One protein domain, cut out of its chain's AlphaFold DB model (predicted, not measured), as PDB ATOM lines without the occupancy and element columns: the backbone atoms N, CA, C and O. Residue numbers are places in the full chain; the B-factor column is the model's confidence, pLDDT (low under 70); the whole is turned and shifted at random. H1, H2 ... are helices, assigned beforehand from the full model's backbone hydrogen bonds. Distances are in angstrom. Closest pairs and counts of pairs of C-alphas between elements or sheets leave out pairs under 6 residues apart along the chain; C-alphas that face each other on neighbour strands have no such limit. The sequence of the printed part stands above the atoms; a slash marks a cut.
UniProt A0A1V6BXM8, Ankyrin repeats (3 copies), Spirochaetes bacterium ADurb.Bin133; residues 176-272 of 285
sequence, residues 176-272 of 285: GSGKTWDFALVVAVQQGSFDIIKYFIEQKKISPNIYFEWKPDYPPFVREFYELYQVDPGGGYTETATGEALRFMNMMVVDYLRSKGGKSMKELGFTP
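AT A GLANCE: This is residues 176 to 272 of the 285 residues of the protein "Ankyrin repeats (3 copies)" of Spirochaetes bacterium ADurb.Bin133 (UniProt A0A1V6BXM8). Two helical hairpins, H1 with H2 and H4 with H5, pack together through H1 and H4, while H3 sits off to one side between two long loops. The printed part has 97 residues with five named helices, H1 to H5 in chain order, and no named strand: all helix, though under half of the residues are in helices. It is compact, radius of gyration of the C-alphas 12.9 A, spanning 34 by 29 by 20 A.

IN THESE COORDINATES: H1, residues 179 to 191, starts at C-alpha (5.659, 27.071, 41.543) and is 18.6 A long. H2 is residues 194 to 203, H3 220 to 228, H4 241 to 247, and H5 251 to 259, ending at C-alpha (-8.172, 39.804, 28.164).

HOW THE PARTS SIT: H1 touches H4 with residues 185 to 190 alone; their closest C-alphas, Val 186 and Ala 241, are 5.4 A apart. H1 and H2 form a hairpin, closest C-alphas Ala 188 and Ile 197, 6.1 A; H1 touches with residues 185 to 189 alone. H4 and H5 form another, Ala 245 and Val 254, 5.6 A. H3 touches no helix. In all five helices every O i to N i+4 pair is within hydrogen-bond range.

THE WHOLE: The printed part has no cut. The links on both sides of H3 are long. pLDDT is under 70 at residues 211 to 239 and 271 to 272.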
ATOM      1  N   GLY A 176      12.853  33.422  43.134       75.88
ATOM      2  CA  GLY A 176      11.785  32.463  42.890       75.88
ATOM      3  C   GLY A 176      12.160  31.433  41.822       75.88
ATOM      4  O   GLY A 176      13.008  31.658  40.960       75.88
ATOM      5  N   SER A 177      11.493  30.285  41.869       73.12
ATOM      6  CA  SER A 177      11.520  29.265  40.821       73.12
ATOM      7  C   SER A 177      10.181  28.534  40.700       73.12
ATOM      8  O   SER A 177       9.495  28.282  41.699       73.12
ATOM      9  N   GLY A 178       9.808  28.189  39.462       72.62
ATOM     10  CA  GLY A 178       8.647  27.356  39.144       72.62
ATOM     11  C   GLY A 178       7.381  27.779  39.891       72.62
ATOM     12  O   GLY A 178       6.867  28.876  39.696       72.62
ATOM     13  N   LYS A 179       6.911  26.908  40.791       74.56
ATOM     14  CA  LYS A 179       5.659  27.071  41.543       74.56
ATOM     15  C   LYS A 179       5.618  28.290  42.469       74.56
ATOM     16  O   LYS A 179       4.533  28.781  42.754       74.56
ATOM     17  N   THR A 180       6.757  28.828  42.898       76.56
ATOM     18  CA  THR A 180       6.775  30.051  43.729       76.56
ATOM     19  C   THR A 180       6.318  31.296  42.958       76.56
ATOM     20  O   THR A 180       5.658  32.156  43.536       76.56
ATOM     21  N   TRP A 181       6.588  31.378  41.648       85.44
ATOM     22  CA  TRP A 181       6.057  32.442  40.785       85.44
ATOM     23  C   TRP A 181       4.544  32.329  40.625       85.44
ATOM     24  O   TRP A 181       3.837  33.332  40.726       85.44
ATOM     25  N   ASP A 182       4.055  31.100  40.437       83.56
ATOM     26  CA  ASP A 182       2.624  30.818  40.371       83.56
ATOM     27  C   ASP A 182       1.943  31.292  41.676       83.56
ATOM     28  O   ASP A 182       0.944  32.010  41.644       83.56
ATOM     29  N   PHE A 183       2.525  30.973  42.841       81.88
ATOM     30  CA  PHE A 183       1.944  31.342  44.135       81.88
ATOM     31  C   PHE A 183       1.936  32.857  44.319       81.88
ATOM     32  O   PHE A 183       0.922  33.423  44.720       81.88
ATOM     33  N   ALA A 184       3.030  33.531  43.967       88.50
ATOM     34  CA  ALA A 184       3.117  34.982  44.042       88.50
ATOM     35  C   ALA A 184       2.054  35.681  43.173       88.50
ATOM     36  O   ALA A 184       1.484  36.684  43.605       88.50
ATOM     37  N   LEU A 185       1.740  35.153  41.982       90.75
ATOM     38  CA  LEU A 185       0.662  35.691  41.144       90.75
ATOM     39  C   LEU A 185      -0.714  35.500  41.794       90.75
ATOM     40  O   LEU A 185      -1.513  36.437  41.790       90.75
ATOM     41  N   VAL A 186      -0.986  34.333  42.388       86.12
ATOM     42  CA  VAL A 186      -2.228  34.108  43.147       86.12
ATOM     43  C   VAL A 186      -2.344  35.106  44.299       86.12
ATOM     44  O   VAL A 186      -3.371  35.766  44.420       86.12
ATOM     45  N   VAL A 187      -1.284  35.294  45.090       86.50
ATOM     46  CA  VAL A 187      -1.266  36.276  46.189       86.50
ATOM     47  C   VAL A 187      -1.558  37.690  45.670       86.50
ATOM     48  O   VAL A 187      -2.390  38.393  46.243       86.50
ATOM     49  N   ALA A 188      -0.946  38.098  44.552       92.31
ATOM     50  CA  ALA A 188      -1.190  39.409  43.950       92.31
ATOM     51  C   ALA A 188      -2.658  39.584  43.531       92.31
ATOM     52  O   ALA A 188      -3.244  40.644  43.748       92.31
ATOM     53  N   VAL A 189      -3.274  38.540  42.968       90.62
ATOM     54  CA  VAL A 189      -4.701  38.530  42.616       90.62
ATOM     55  C   VAL A 189      -5.588  38.654  43.848       90.62
ATOM     56  O   VAL A 189      -6.495  39.485  43.850       90.62
ATOM     57  N   GLN A 190      -5.323  37.865  44.889       85.25
ATOM     58  CA  GLN A 190      -6.100  37.875  46.131       85.25
ATOM     59  C   GLN A 190      -6.080  39.253  46.802       85.25
ATOM     60  O   GLN A 190      -7.078  39.685  47.371       85.25
ATOM     61  N   GLN A 191      -4.960  39.966  46.691       86.25
ATOM     62  CA  GLN A 191      -4.812  41.329  47.200       86.25
ATOM     63  C   GLN A 191      -5.331  42.412  46.242       86.25
ATOM     64  O   GLN A 191      -5.459  43.568  46.637       86.25
ATOM     65  N   GLY A 192      -5.631  42.065  44.987       89.75
ATOM     66  CA  GLY A 192      -5.987  43.037  43.953       89.75
ATOM     67  C   GLY A 192      -4.820  43.932  43.518       89.75
ATOM     68  O   GLY A 192      -5.055  45.031  43.016       89.75
ATOM     69  N   SER A 193      -3.575  43.481  43.692       94.56
ATOM     70  CA  SER A 193      -2.340  44.222  43.403       94.56
ATOM     71  C   SER A 193      -2.090  44.342  41.893       94.56
ATOM     72  O   SER A 193      -1.237  43.665  41.317       94.56
ATOM     73  N   PHE A 194      -2.873  45.190  41.224       94.44
ATOM     74  CA  PHE A 194      -2.995  45.228  39.763       94.44
ATOM     75  C   PHE A 194      -1.680  45.480  39.016       94.44
ATOM     76  O   PHE A 194      -1.431  44.853  37.985       94.44
ATOM     77  N   ASP A 195      -0.812  46.343  39.546       96.88
ATOM     78  CA  ASP A 195       0.485  46.636  38.928       96.88
ATOM     79  C   ASP A 195       1.429  45.428  38.982       96.88
ATOM     80  O   ASP A 195       2.093  45.116  37.993       96.88
ATOM     81  N   ILE A 196       1.415  44.680  40.091       97.56
ATOM     82  CA  ILE A 196       2.167  43.427  40.240       97.56
ATOM     83  C   ILE A 196       1.615  42.349  39.296       97.56
ATOM     84  O   ILE A 196       2.386  41.659  38.628       97.56
ATOM     85  N   ILE A 197       0.287  42.235  39.175       96.50
ATOM     86  CA  ILE A 197      -0.363  41.290  38.251       96.50
ATOM     87  C   ILE A 197       0.052  41.580  36.800       96.50
ATOM     88  O   ILE A 197       0.439  40.669  36.061       96.50
ATOM     89  N   LYS A 198       0.007  42.854  36.383       96.88
ATOM     90  CA  LYS A 198       0.480  43.284  35.060       96.88
ATOM     91  C   LYS A 198       1.946  42.962  34.857       96.88
ATOM     92  O   LYS A 198       2.308  42.382  33.840       96.88
ATOM     93  N   TYR A 199       2.779  43.291  35.829       97.25
ATOM     94  CA  TYR A 199       4.202  43.011  35.779       97.25
ATOM     95  C   TYR A 199       4.499  41.511  35.585       97.25
ATOM     96  O   TYR A 199       5.253  41.145  34.679       97.25
ATOM     97  N   PHE A 200       3.845  40.622  36.337       95.44
ATOM     98  CA  PHE A 200       4.025  39.175  36.182       95.44
ATOM     99  C   PHE A 200       3.594  38.655  34.807       95.44
ATOM    100  O   PHE A 200       4.347  37.917  34.168       95.44
ATOM    101  N   ILE A 201       2.422  39.059  34.316       95.00
ATOM    102  CA  ILE A 201       1.880  38.540  33.052       95.00
ATOM    103  C   ILE A 201       2.565  39.175  31.839       95.00
ATOM    104  O   ILE A 201       2.941  38.492  30.886       95.00
ATOM    105  N   GLU A 202       2.737  40.494  31.842       96.00
ATOM    106  CA  GLU A 202       3.199  41.231  30.669       96.00
ATOM    107  C   GLU A 202       4.718  41.260  30.572       96.00
ATOM    108  O   GLU A 202       5.248  41.112  29.469       96.00
ATOM    109  N   GLN A 203       5.421  41.419  31.694       95.44
ATOM    110  CA  GLN A 203       6.878  41.556  31.685       95.44
ATOM    111  C   GLN A 203       7.563  40.215  31.920       95.44
ATOM    112  O   GLN A 203       8.442  39.839  31.148       95.44
ATOM    113  N   LYS A 204       7.127  39.460  32.934       94.12
ATOM    114  CA  LYS A 204       7.734  38.160  33.272       94.12
ATOM    115  C   LYS A 204       7.103  36.967  32.556       94.12
ATOM    116  O   LYS A 204       7.588  35.851  32.706       94.12
ATOM    117  N   LYS A 205       6.076  37.209  31.731       92.88
ATOM    118  CA  LYS A 205       5.416  36.206  30.874       92.88
ATOM    119  C   LYS A 205       4.866  35.007  31.651       92.88
ATOM    120  O   LYS A 205       4.785  33.903  31.114       92.88
ATOM    121  N   ILE A 206       4.468  35.227  32.903       90.12
ATOM    122  CA  ILE A 206       3.796  34.212  33.713       90.12
ATOM    123  C   ILE A 206       2.386  34.010  33.151       90.12
ATOM    124  O   ILE A 206       1.671  34.969  32.854       90.12
ATOM    125  N   SER A 207       1.988  32.750  32.981       89.75
ATOM    126  CA  SER A 207       0.654  32.407  32.487       89.75
ATOM    127  C   SER A 207      -0.426  32.821  33.500       89.75
ATOM    128  O   SER A 207      -0.279  32.532  34.684       89.75
ATOM    129  N   PRO A 208      -1.555  33.415  33.076       87.06
ATOM    130  CA  PRO A 208      -2.704  33.627  33.962       87.06
ATOM    131  C   PRO A 208      -3.471  32.325  34.271       87.06
ATOM    132  O   PRO A 208      -4.332  32.308  35.145       87.06
ATOM    133  N   ASN A 209      -3.170  31.230  33.561       85.69
ATOM    134  CA  ASN A 209      -3.801  29.914  33.721       85.69
ATOM    135  C   ASN A 209      -2.953  28.975  34.590       85.69
ATOM    136  O   ASN A 209      -2.798  27.795  34.277       85.69
ATOM    137  N   ILE A 210      -2.345  29.517  35.642       76.19
ATOM    138  CA  ILE A 210      -1.635  28.737  36.660       76.19
ATOM    139  C   ILE A 210      -2.636  28.006  37.550       76.19
ATOM    140  O   ILE A 210      -3.681  28.560  37.858       76.19
ATOM    141  N   TYR A 211      -2.325  26.782  37.960       69.75
ATOM    142  CA  TYR A 211      -3.078  26.039  38.970       69.75
ATOM    143  C   TYR A 211      -2.144  25.061  39.692       69.75
ATOM    144  O   TYR A 211      -1.115  24.626  39.149       69.75
ATOM    145  N   PHE A 212      -2.500  24.723  40.928       64.56
ATOM    146  CA  PHE A 212      -1.822  23.701  41.722       64.56
ATOM    147  C   PHE A 212      -2.743  22.493  41.866       64.56
ATOM    148  O   PHE A 212      -3.844  22.602  42.404       64.56
ATOM    149  N   GLU A 213      -2.287  21.345  41.375       57.41
ATOM    150  CA  GLU A 213      -2.849  20.045  41.727       57.41
ATOM    151  C   GLU A 213      -2.290  19.680  43.098       57.41
ATOM    152  O   GLU A 213      -1.093  19.440  43.197       57.41
ATOM    153  N   TRP A 214      -3.107  19.674  44.154       53.78
ATOM    154  CA  TRP A 214      -2.642  19.223  45.465       53.78
ATOM    155  C   TRP A 214      -2.169  17.765  45.380       53.78
ATOM    156  O   TRP A 214      -2.905  16.907  44.890       53.78
ATOM    157  N   LYS A 215      -0.956  17.477  45.871       54.50
ATOM    158  CA  LYS A 215      -0.439  16.111  46.006       54.50
ATOM    159  C   LYS A 215       0.009  15.826  47.447       54.50
ATOM    160  O   LYS A 215       0.641  16.694  48.055       54.50
ATOM    161  N   PRO A 216      -0.273  14.627  47.998       50.59
ATOM    162  CA  PRO A 216       0.095  14.263  49.372       50.59
ATOM    163  C   PRO A 216       1.605  14.270  49.649       50.59
ATOM    164  O   PRO A 216       2.017  14.409  50.798       50.59
ATOM    165  N   ASP A 217       2.415  14.083  48.607       51.09
ATOM    166  CA  ASP A 217       3.878  14.044  48.637       51.09
ATOM    167  C   ASP A 217       4.517  15.425  48.463       51.09
ATOM    168  O   ASP A 217       5.746  15.530  48.398       51.09
ATOM    169  N   TYR A 218       3.714  16.496  48.400       55.16
ATOM    170  CA  TYR A 218       4.292  17.821  48.361       55.16
ATOM    171  C   TYR A 218       5.136  18.092  49.610       55.16
ATOM    172  O   TYR A 218       4.762  17.698  50.720       55.16
ATOM    173  N   PRO A 219       6.266  18.800  49.442       47.81
ATOM    174  CA  PRO A 219       7.092  19.198  50.565       47.81
ATOM    175  C   PRO A 219       6.270  19.914  51.649       47.81
ATOM    176  O   PRO A 219       5.324  20.629  51.302       47.81
ATOM    177  N   PRO A 220       6.646  19.793  52.937       53.31
ATOM    178  CA  PRO A 220       5.924  20.412  54.054       53.31
ATOM    179  C   PRO A 220       5.558  21.890  53.832       53.31
ATOM    180  O   PRO A 220       4.466  22.308  54.202       53.31
ATOM    181  N   PHE A 221       6.396  22.644  53.111       52.50
ATOM    182  CA  PHE A 221       6.151  24.049  52.776       52.50
ATOM    183  C   PHE A 221       4.872  24.284  51.943       52.50
ATOM    184  O   PHE A 221       4.210  25.303  52.090       52.50
ATOM    185  N   VAL A 222       4.448  23.354  51.080       51.69
ATOM    186  CA  VAL A 222       3.187  23.529  50.337       51.69
ATOM    187  C   VAL A 222       2.000  23.425  51.291       51.69
ATOM    188  O   VAL A 222       1.076  24.221  51.184       51.69
ATOM    189  N   ARG A 223       2.047  22.506  52.264       53.19
ATOM    190  CA  ARG A 223       1.016  22.370  53.306       53.19
ATOM    191  C   ARG A 223       0.875  23.657  54.127       53.19
ATOM    192  O   ARG A 223      -0.246  24.089  54.367       53.19
ATOM    193  N   GLU A 224       1.989  24.309  54.456       51.88
ATOM    194  CA  GLU A 224       2.002  25.597  55.167       51.88
ATOM    195  C   GLU A 224       1.290  26.715  54.396       51.88
ATOM    196  O   GLU A 224       0.602  27.523  55.010       51.88
ATOM    197  N   PHE A 225       1.394  26.763  53.061       54.97
ATOM    198  CA  PHE A 225       0.617  27.712  52.250       54.97
ATOM    199  C   PHE A 225      -0.891  27.478  52.406       54.97
ATOM    200  O   PHE A 225      -1.650  28.421  52.614       54.97
ATOM    201  N   TYR A 226      -1.335  26.224  52.358       55.38
ATOM    202  CA  TYR A 226      -2.747  25.890  52.550       55.38
ATOM    203  C   TYR A 226      -3.225  26.251  53.973       55.38
ATOM    204  O   TYR A 226      -4.281  26.861  54.134       55.38
ATOM    205  N   GLU A 227      -2.408  26.004  54.998       52.25
ATOM    206  CA  GLU A 227      -2.722  26.333  56.398       52.25
ATOM    207  C   GLU A 227      -2.713  27.850  56.691       52.25
ATOM    208  O   GLU A 227      -3.652  28.362  57.305       52.25
ATOM    209  N   LEU A 228      -1.705  28.601  56.219       45.91
ATOM    210  CA  LEU A 228      -1.580  30.058  56.414       45.91
ATOM    211  C   LEU A 228      -2.715  30.845  55.754       45.91
ATOM    212  O   LEU A 228      -3.144  31.872  56.284       45.91
ATOM    213  N   TYR A 229      -3.199  30.373  54.606       47.88
ATOM    214  CA  TYR A 229      -4.260  31.031  53.844       47.88
ATOM    215  C   TYR A 229      -5.647  30.408  54.064       47.88
ATOM    216  O   TYR A 229      -6.595  30.809  53.388       47.88
ATOM    217  N   GLN A 230      -5.784  29.466  55.011       46.53
ATOM    218  CA  GLN A 230      -7.032  28.732  55.286       46.53
ATOM    219  C   GLN A 230      -7.640  28.106  54.017       46.53
ATOM    220  O   GLN A 230      -8.859  28.040  53.853       46.53
ATOM    221  N   VAL A 231      -6.786  27.685  53.085       48.00
ATOM    222  CA  VAL A 231      -7.195  26.948  51.894       48.00
ATOM    223  C   VAL A 231      -7.220  25.482  52.306       48.00
ATOM    224  O   VAL A 231      -6.191  24.938  52.691       48.00
ATOM    225  N   ASP A 232      -8.395  24.858  52.283       41.16
ATOM    226  CA  ASP A 232      -8.570  23.457  52.672       41.16
ATOM    227  C   ASP A 232      -7.588  22.546  51.896       41.16
ATOM    228  O   ASP A 232      -7.630  22.518  50.661       41.16
ATOM    229  N   PRO A 233      -6.679  21.817  52.578       39.97
ATOM    230  CA  PRO A 233      -5.777  20.862  51.938       39.97
ATOM    231  C   PRO A 233      -6.483  19.558  51.530       39.97
ATOM    232  O   PRO A 233      -5.835  18.675  50.968       39.97
ATOM    233  N   GLY A 234      -7.786  19.415  51.810       37.41
ATOM    234  CA  GLY A 234      -8.647  18.289  51.457       37.41
ATOM    235  C   GLY A 234      -8.869  18.137  49.954       37.41
ATOM    236  O   GLY A 234      -9.975  18.315  49.458       37.41
ATOM    237  N   GLY A 235      -7.802  17.796  49.226       41.56
ATOM    238  CA  GLY A 235      -7.848  17.263  47.870       41.56
ATOM    239  C   GLY A 235      -8.664  18.112  46.909       41.56
ATOM    240  O   GLY A 235      -9.638  17.626  46.364       41.56
ATOM    241  N   GLY A 236      -8.282  19.361  46.675       50.81
ATOM    242  CA  GLY A 236      -8.908  20.220  45.678       50.81
ATOM    243  C   GLY A 236      -7.836  21.037  44.986       50.81
ATOM    244  O   GLY A 236      -6.885  21.498  45.616       50.81
ATOM    245  N   TYR A 237      -7.945  21.186  43.671       49.00
ATOM    246  CA  TYR A 237      -7.103  22.140  42.967       49.00
ATOM    247  C   TYR A 237      -7.266  23.529  43.595       49.00
ATOM    248  O   TYR A 237      -8.370  23.919  43.974       49.00
ATOM    249  N   THR A 238      -6.187  24.297  43.657       60.59
ATOM    250  CA  THR A 238      -6.324  25.760  43.787       60.59
ATOM    251  C   THR A 238      -6.951  26.302  42.508       60.59
ATOM    252  O   THR A 238      -6.668  25.803  41.414       60.59
ATOM    253  N   GLU A 239      -7.820  27.305  42.628       66.19
ATOM    254  CA  GLU A 239      -8.343  27.982  41.446       66.19
ATOM    255  C   GLU A 239      -7.214  28.661  40.666       66.19
ATOM    256  O   GLU A 239      -6.142  28.965  41.199       66.19
ATOM    257  N   THR A 240      -7.456  28.923  39.382       80.19
ATOM    258  CA  THR A 240      -6.506  29.730  38.614       80.19
ATOM    259  C   THR A 240      -6.462  31.163  39.120       80.19
ATOM    260  O   THR A 240      -7.364  31.599  39.830       80.19
ATOM    261  N   ALA A 241      -5.491  31.965  38.670       83.75
ATOM    262  CA  ALA A 241      -5.516  33.409  38.918       83.75
ATOM    263  C   ALA A 241      -6.879  34.034  38.538       83.75
ATOM    264  O   ALA A 241      -7.389  34.909  39.230       83.75
ATOM    265  N   THR A 242      -7.520  33.552  37.466       85.19
ATOM    266  CA  THR A 242      -8.857  34.030  37.067       85.19
ATOM    267  C   THR A 242      -9.956  33.509  37.996       85.19
ATOM    268  O   THR A 242     -10.871  34.257  38.332       85.19
ATOM    269  N   GLY A 243      -9.873  32.249  38.428       83.81
ATOM    270  CA  GLY A 243     -10.814  31.664  39.385       83.81
ATOM    271  C   GLY A 243     -10.740  32.311  40.772       83.81
ATOM    272  O   GLY A 243     -11.773  32.642  41.347       83.81
ATOM    273  N   GLU A 244      -9.537  32.604  41.270       84.38
ATOM    274  CA  GLU A 244      -9.338  33.355  42.514       84.38
ATOM    275  C   GLU A 244      -9.895  34.778  42.388       84.38
ATOM    276  O   GLU A 244     -10.652  35.217  43.251       84.38
ATOM    277  N   ALA A 245      -9.625  35.484  41.284       85.44
ATOM    278  CA  ALA A 245     -10.195  36.814  41.056       85.44
ATOM    279  C   ALA A 245     -11.737  36.802  41.062       85.44
ATOM    280  O   ALA A 245     -12.359  37.699  41.635       85.44
ATOM    281  N   LEU A 246     -12.353  35.770  40.467       84.62
ATOM    282  CA  LEU A 246     -13.802  35.547  40.501       84.62
ATOM    283  C   LEU A 246     -14.303  35.276  41.926       84.62
ATOM    284  O   LEU A 246     -15.313  35.852  42.327       84.62
ATOM    285  N   ARG A 247     -13.590  34.451  42.706       83.31
ATOM    286  CA  ARG A 247     -13.927  34.128  44.104       83.31
ATOM    287  C   ARG A 247     -13.974  35.373  44.989       83.31
ATOM    288  O   ARG A 247     -14.873  35.502  45.813       83.31
ATOM    289  N   PHE A 248     -13.046  36.306  44.783       81.19
ATOM    290  CA  PHE A 248     -13.008  37.590  45.491       81.19
ATOM    291  C   PHE A 248     -13.855  38.690  44.832       81.19
ATOM    292  O   PHE A 248     -13.844  39.827  45.298       81.19
ATOM    293  N   MET A 249     -14.597  38.372  43.763       86.31
ATOM    294  CA  MET A 249     -15.439  39.313  43.011       86.31
ATOM    295  C   MET A 249     -14.682  40.557  42.506       86.31
ATOM    296  O   MET A 249     -15.270  41.623  42.308       86.31
ATOM    297  N   ASN A 250     -13.372  40.439  42.259       88.50
ATOM    298  CA  ASN A 250     -12.563  41.534  41.734       88.50
ATOM    299  C   ASN A 250     -12.677  41.594  40.206       88.50
ATOM    300  O   ASN A 250     -11.801  41.131  39.473       88.50
ATOM    301  N   MET A 251     -13.778  42.168  39.719       91.56
ATOM    302  CA  MET A 251     -14.110  42.165  38.292       91.56
ATOM    303  C   MET A 251     -13.090  42.901  37.416       91.56
ATOM    304  O   MET A 251     -12.846  42.476  36.295       91.56
ATOM    305  N   MET A 252     -12.417  43.930  37.939       93.56
ATOM    306  CA  MET A 252     -11.335  44.608  37.214       93.56
ATOM    307  C   MET A 252     -10.171  43.651  36.917       93.56
ATOM    308  O   MET A 252      -9.649  43.619  35.801       93.56
ATOM    309  N   VAL A 253      -9.770  42.850  37.911       93.75
ATOM    310  CA  VAL A 253      -8.741  41.820  37.736       93.75
ATOM    311  C   VAL A 253      -9.253  40.703  36.828       93.75
ATOM    312  O   VAL A 253      -8.516  40.275  35.945       93.75
ATOM    313  N   VAL A 254     -10.507  40.265  36.981       93.06
ATOM    314  CA  VAL A 254     -11.119  39.240  36.113       93.06
ATOM    315  C   VAL A 254     -11.091  39.666  34.648       93.06
ATOM    316  O   VAL A 254     -10.607  38.907  33.810       93.06
ATOM    317  N   ASP A 255     -11.571  40.868  34.333       95.12
ATOM    318  CA  ASP A 255     -11.635  41.381  32.963       95.12
ATOM    319  C   ASP A 255     -10.236  41.473  32.352       95.12
ATOM    320  O   ASP A 255     -10.004  41.036  31.220       95.12
ATOM    321  N   TYR A 256      -9.270  41.965  33.133       96.25
ATOM    322  CA  TYR A 256      -7.878  42.002  32.716       96.25
ATOM    323  C   TYR A 256      -7.318  40.598  32.454       96.25
ATOM    324  O   TYR A 256      -6.779  40.355  31.375       96.25
ATOM    325  N   LEU A 257      -7.469  39.656  33.385       94.31
ATOM    326  CA  LEU A 257      -6.967  38.291  33.223       94.31
ATOM    327  C   LEU A 257      -7.609  37.600  32.016       94.31
ATOM    328  O   LEU A 257      -6.893  37.013  31.204       94.31
ATOM    329  N   ARG A 258      -8.926  37.747  31.822       94.62
ATOM    330  CA  ARG A 258      -9.647  37.245  30.639       94.62
ATOM    331  C   ARG A 258      -9.109  37.849  29.344       94.62
ATOM    332  O   ARG A 258      -8.899  37.116  28.380       94.62
ATOM    333  N   SER A 259      -8.798  39.149  29.326       95.81
ATOM    334  CA  SER A 259      -8.172  39.804  28.164       95.81
ATOM    335  C   SER A 259      -6.800  39.214  27.806       95.81
ATOM    336  O   SER A 259      -6.365  39.294  26.658       95.81
ATOM    337  N   LYS A 260      -6.128  38.577  28.773       96.19
ATOM    338  CA  LYS A 260      -4.856  37.857  28.601       96.19
ATOM    339  C   LYS A 260      -5.039  36.344  28.409       96.19
ATOM    340  O   LYS A 260      -4.066  35.600  28.483       96.19
ATOM    341  N   GLY A 261      -6.263  35.878  28.152       93.56
ATOM    342  CA  GLY A 261      -6.577  34.460  27.949       93.56
ATOM    343  C   GLY A 261      -6.728  33.650  29.242       93.56
ATOM    344  O   GLY A 261      -6.690  32.418  29.192       93.56
ATOM    345  N   GLY A 262      -6.881  34.326  30.382       91.38
ATOM    346  CA  GLY A 262      -7.169  33.733  31.683       91.38
ATOM    347  C   GLY A 262      -8.528  33.027  31.718       91.38
ATOM    348  O   GLY A 262      -9.522  33.545  31.207       91.38
ATOM    349  N   LYS A 263      -8.562  31.835  32.308       90.44
ATOM    350  CA  LYS A 263      -9.720  30.948  32.441       90.44
ATOM    351  C   LYS A 263      -9.769  30.406  33.863       90.44
ATOM    352  O   LYS A 263      -8.719  30.137  34.438       90.44
ATOM    353  N   SER A 264     -10.957  30.219  34.421       84.62
ATOM    354  CA  SER A 264     -11.179  29.451  35.659       84.62
ATOM    355  C   SER A 264     -10.899  27.957  35.456       84.62
ATOM    356  O   SER A 264     -10.898  27.471  34.321       84.62
ATOM    357  N   MET A 265     -10.735  27.202  36.546       79.69
ATOM    358  CA  MET A 265     -10.553  25.746  36.469       79.69
ATOM    359  C   MET A 265     -11.717  25.048  35.755       79.69
ATOM    360  O   MET A 265     -11.501  24.179  34.906       79.69
ATOM    361  N   LYS A 266     -12.953  25.500  36.001       79.50
ATOM    362  CA  LYS A 266     -14.153  25.009  35.307       79.50
ATOM    363  C   LYS A 266     -14.078  25.219  33.791       79.50
ATOM    364  O   LYS A 266     -14.408  24.317  33.027       79.50
ATOM    365  N   GLU A 267     -13.640  26.395  33.344       83.81
ATOM    366  CA  GLU A 267     -13.477  26.715  31.914       83.81
ATOM    367  C   GLU A 267     -12.312  25.946  31.265       83.81
ATOM    368  O   GLU A 267     -12.286  25.779  30.044       83.81
ATOM    369  N   LEU A 268     -11.360  25.462  32.066       82.38
ATOM    370  CA  LEU A 268     -10.286  24.563  31.637       82.38
ATOM    371  C   LEU A 268     -10.700  23.080  31.636       82.38
ATOM    372  O   LEU A 268      -9.910  22.233  31.227       82.38
ATOM    373  N   GLY A 269     -11.935  22.761  32.038       77.75
ATOM    374  CA  GLY A 269     -12.463  21.396  32.045       77.75
ATOM    375  C   GLY A 269     -12.133  20.601  33.308       77.75
ATOM    376  O   GLY A 269     -12.379  19.397  33.339       77.75
ATOM    377  N   PHE A 270     -11.614  21.246  34.357       71.19
ATOM    378  CA  PHE A 270     -11.426  20.601  35.651       71.19
ATOM    379  C   PHE A 270     -12.740  20.589  36.429       71.19
ATOM    380  O   PHE A 270     -13.368  21.623  36.663       71.19
ATOM    381  N   THR A 271     -13.151  19.399  36.853       60.56
ATOM    382  CA  THR A 271     -14.249  19.214  37.797       60.56
ATOM    383  C   THR A 271     -13.678  19.142  39.210       60.56
ATOM    384  O   THR A 271     -12.804  18.298  39.438       60.56
ATOM    385  N   PRO A 272     -14.152  19.970  40.161       55.25
ATOM    386  CA  PRO A 272     -13.796  19.797  41.561       55.25
ATOM    387  C   PRO A 272     -14.156  18.367  41.988       55.25
ATOM    388  O   PRO A 272     -15.191  17.847  41.547       55.25
TER     389      PRO A 272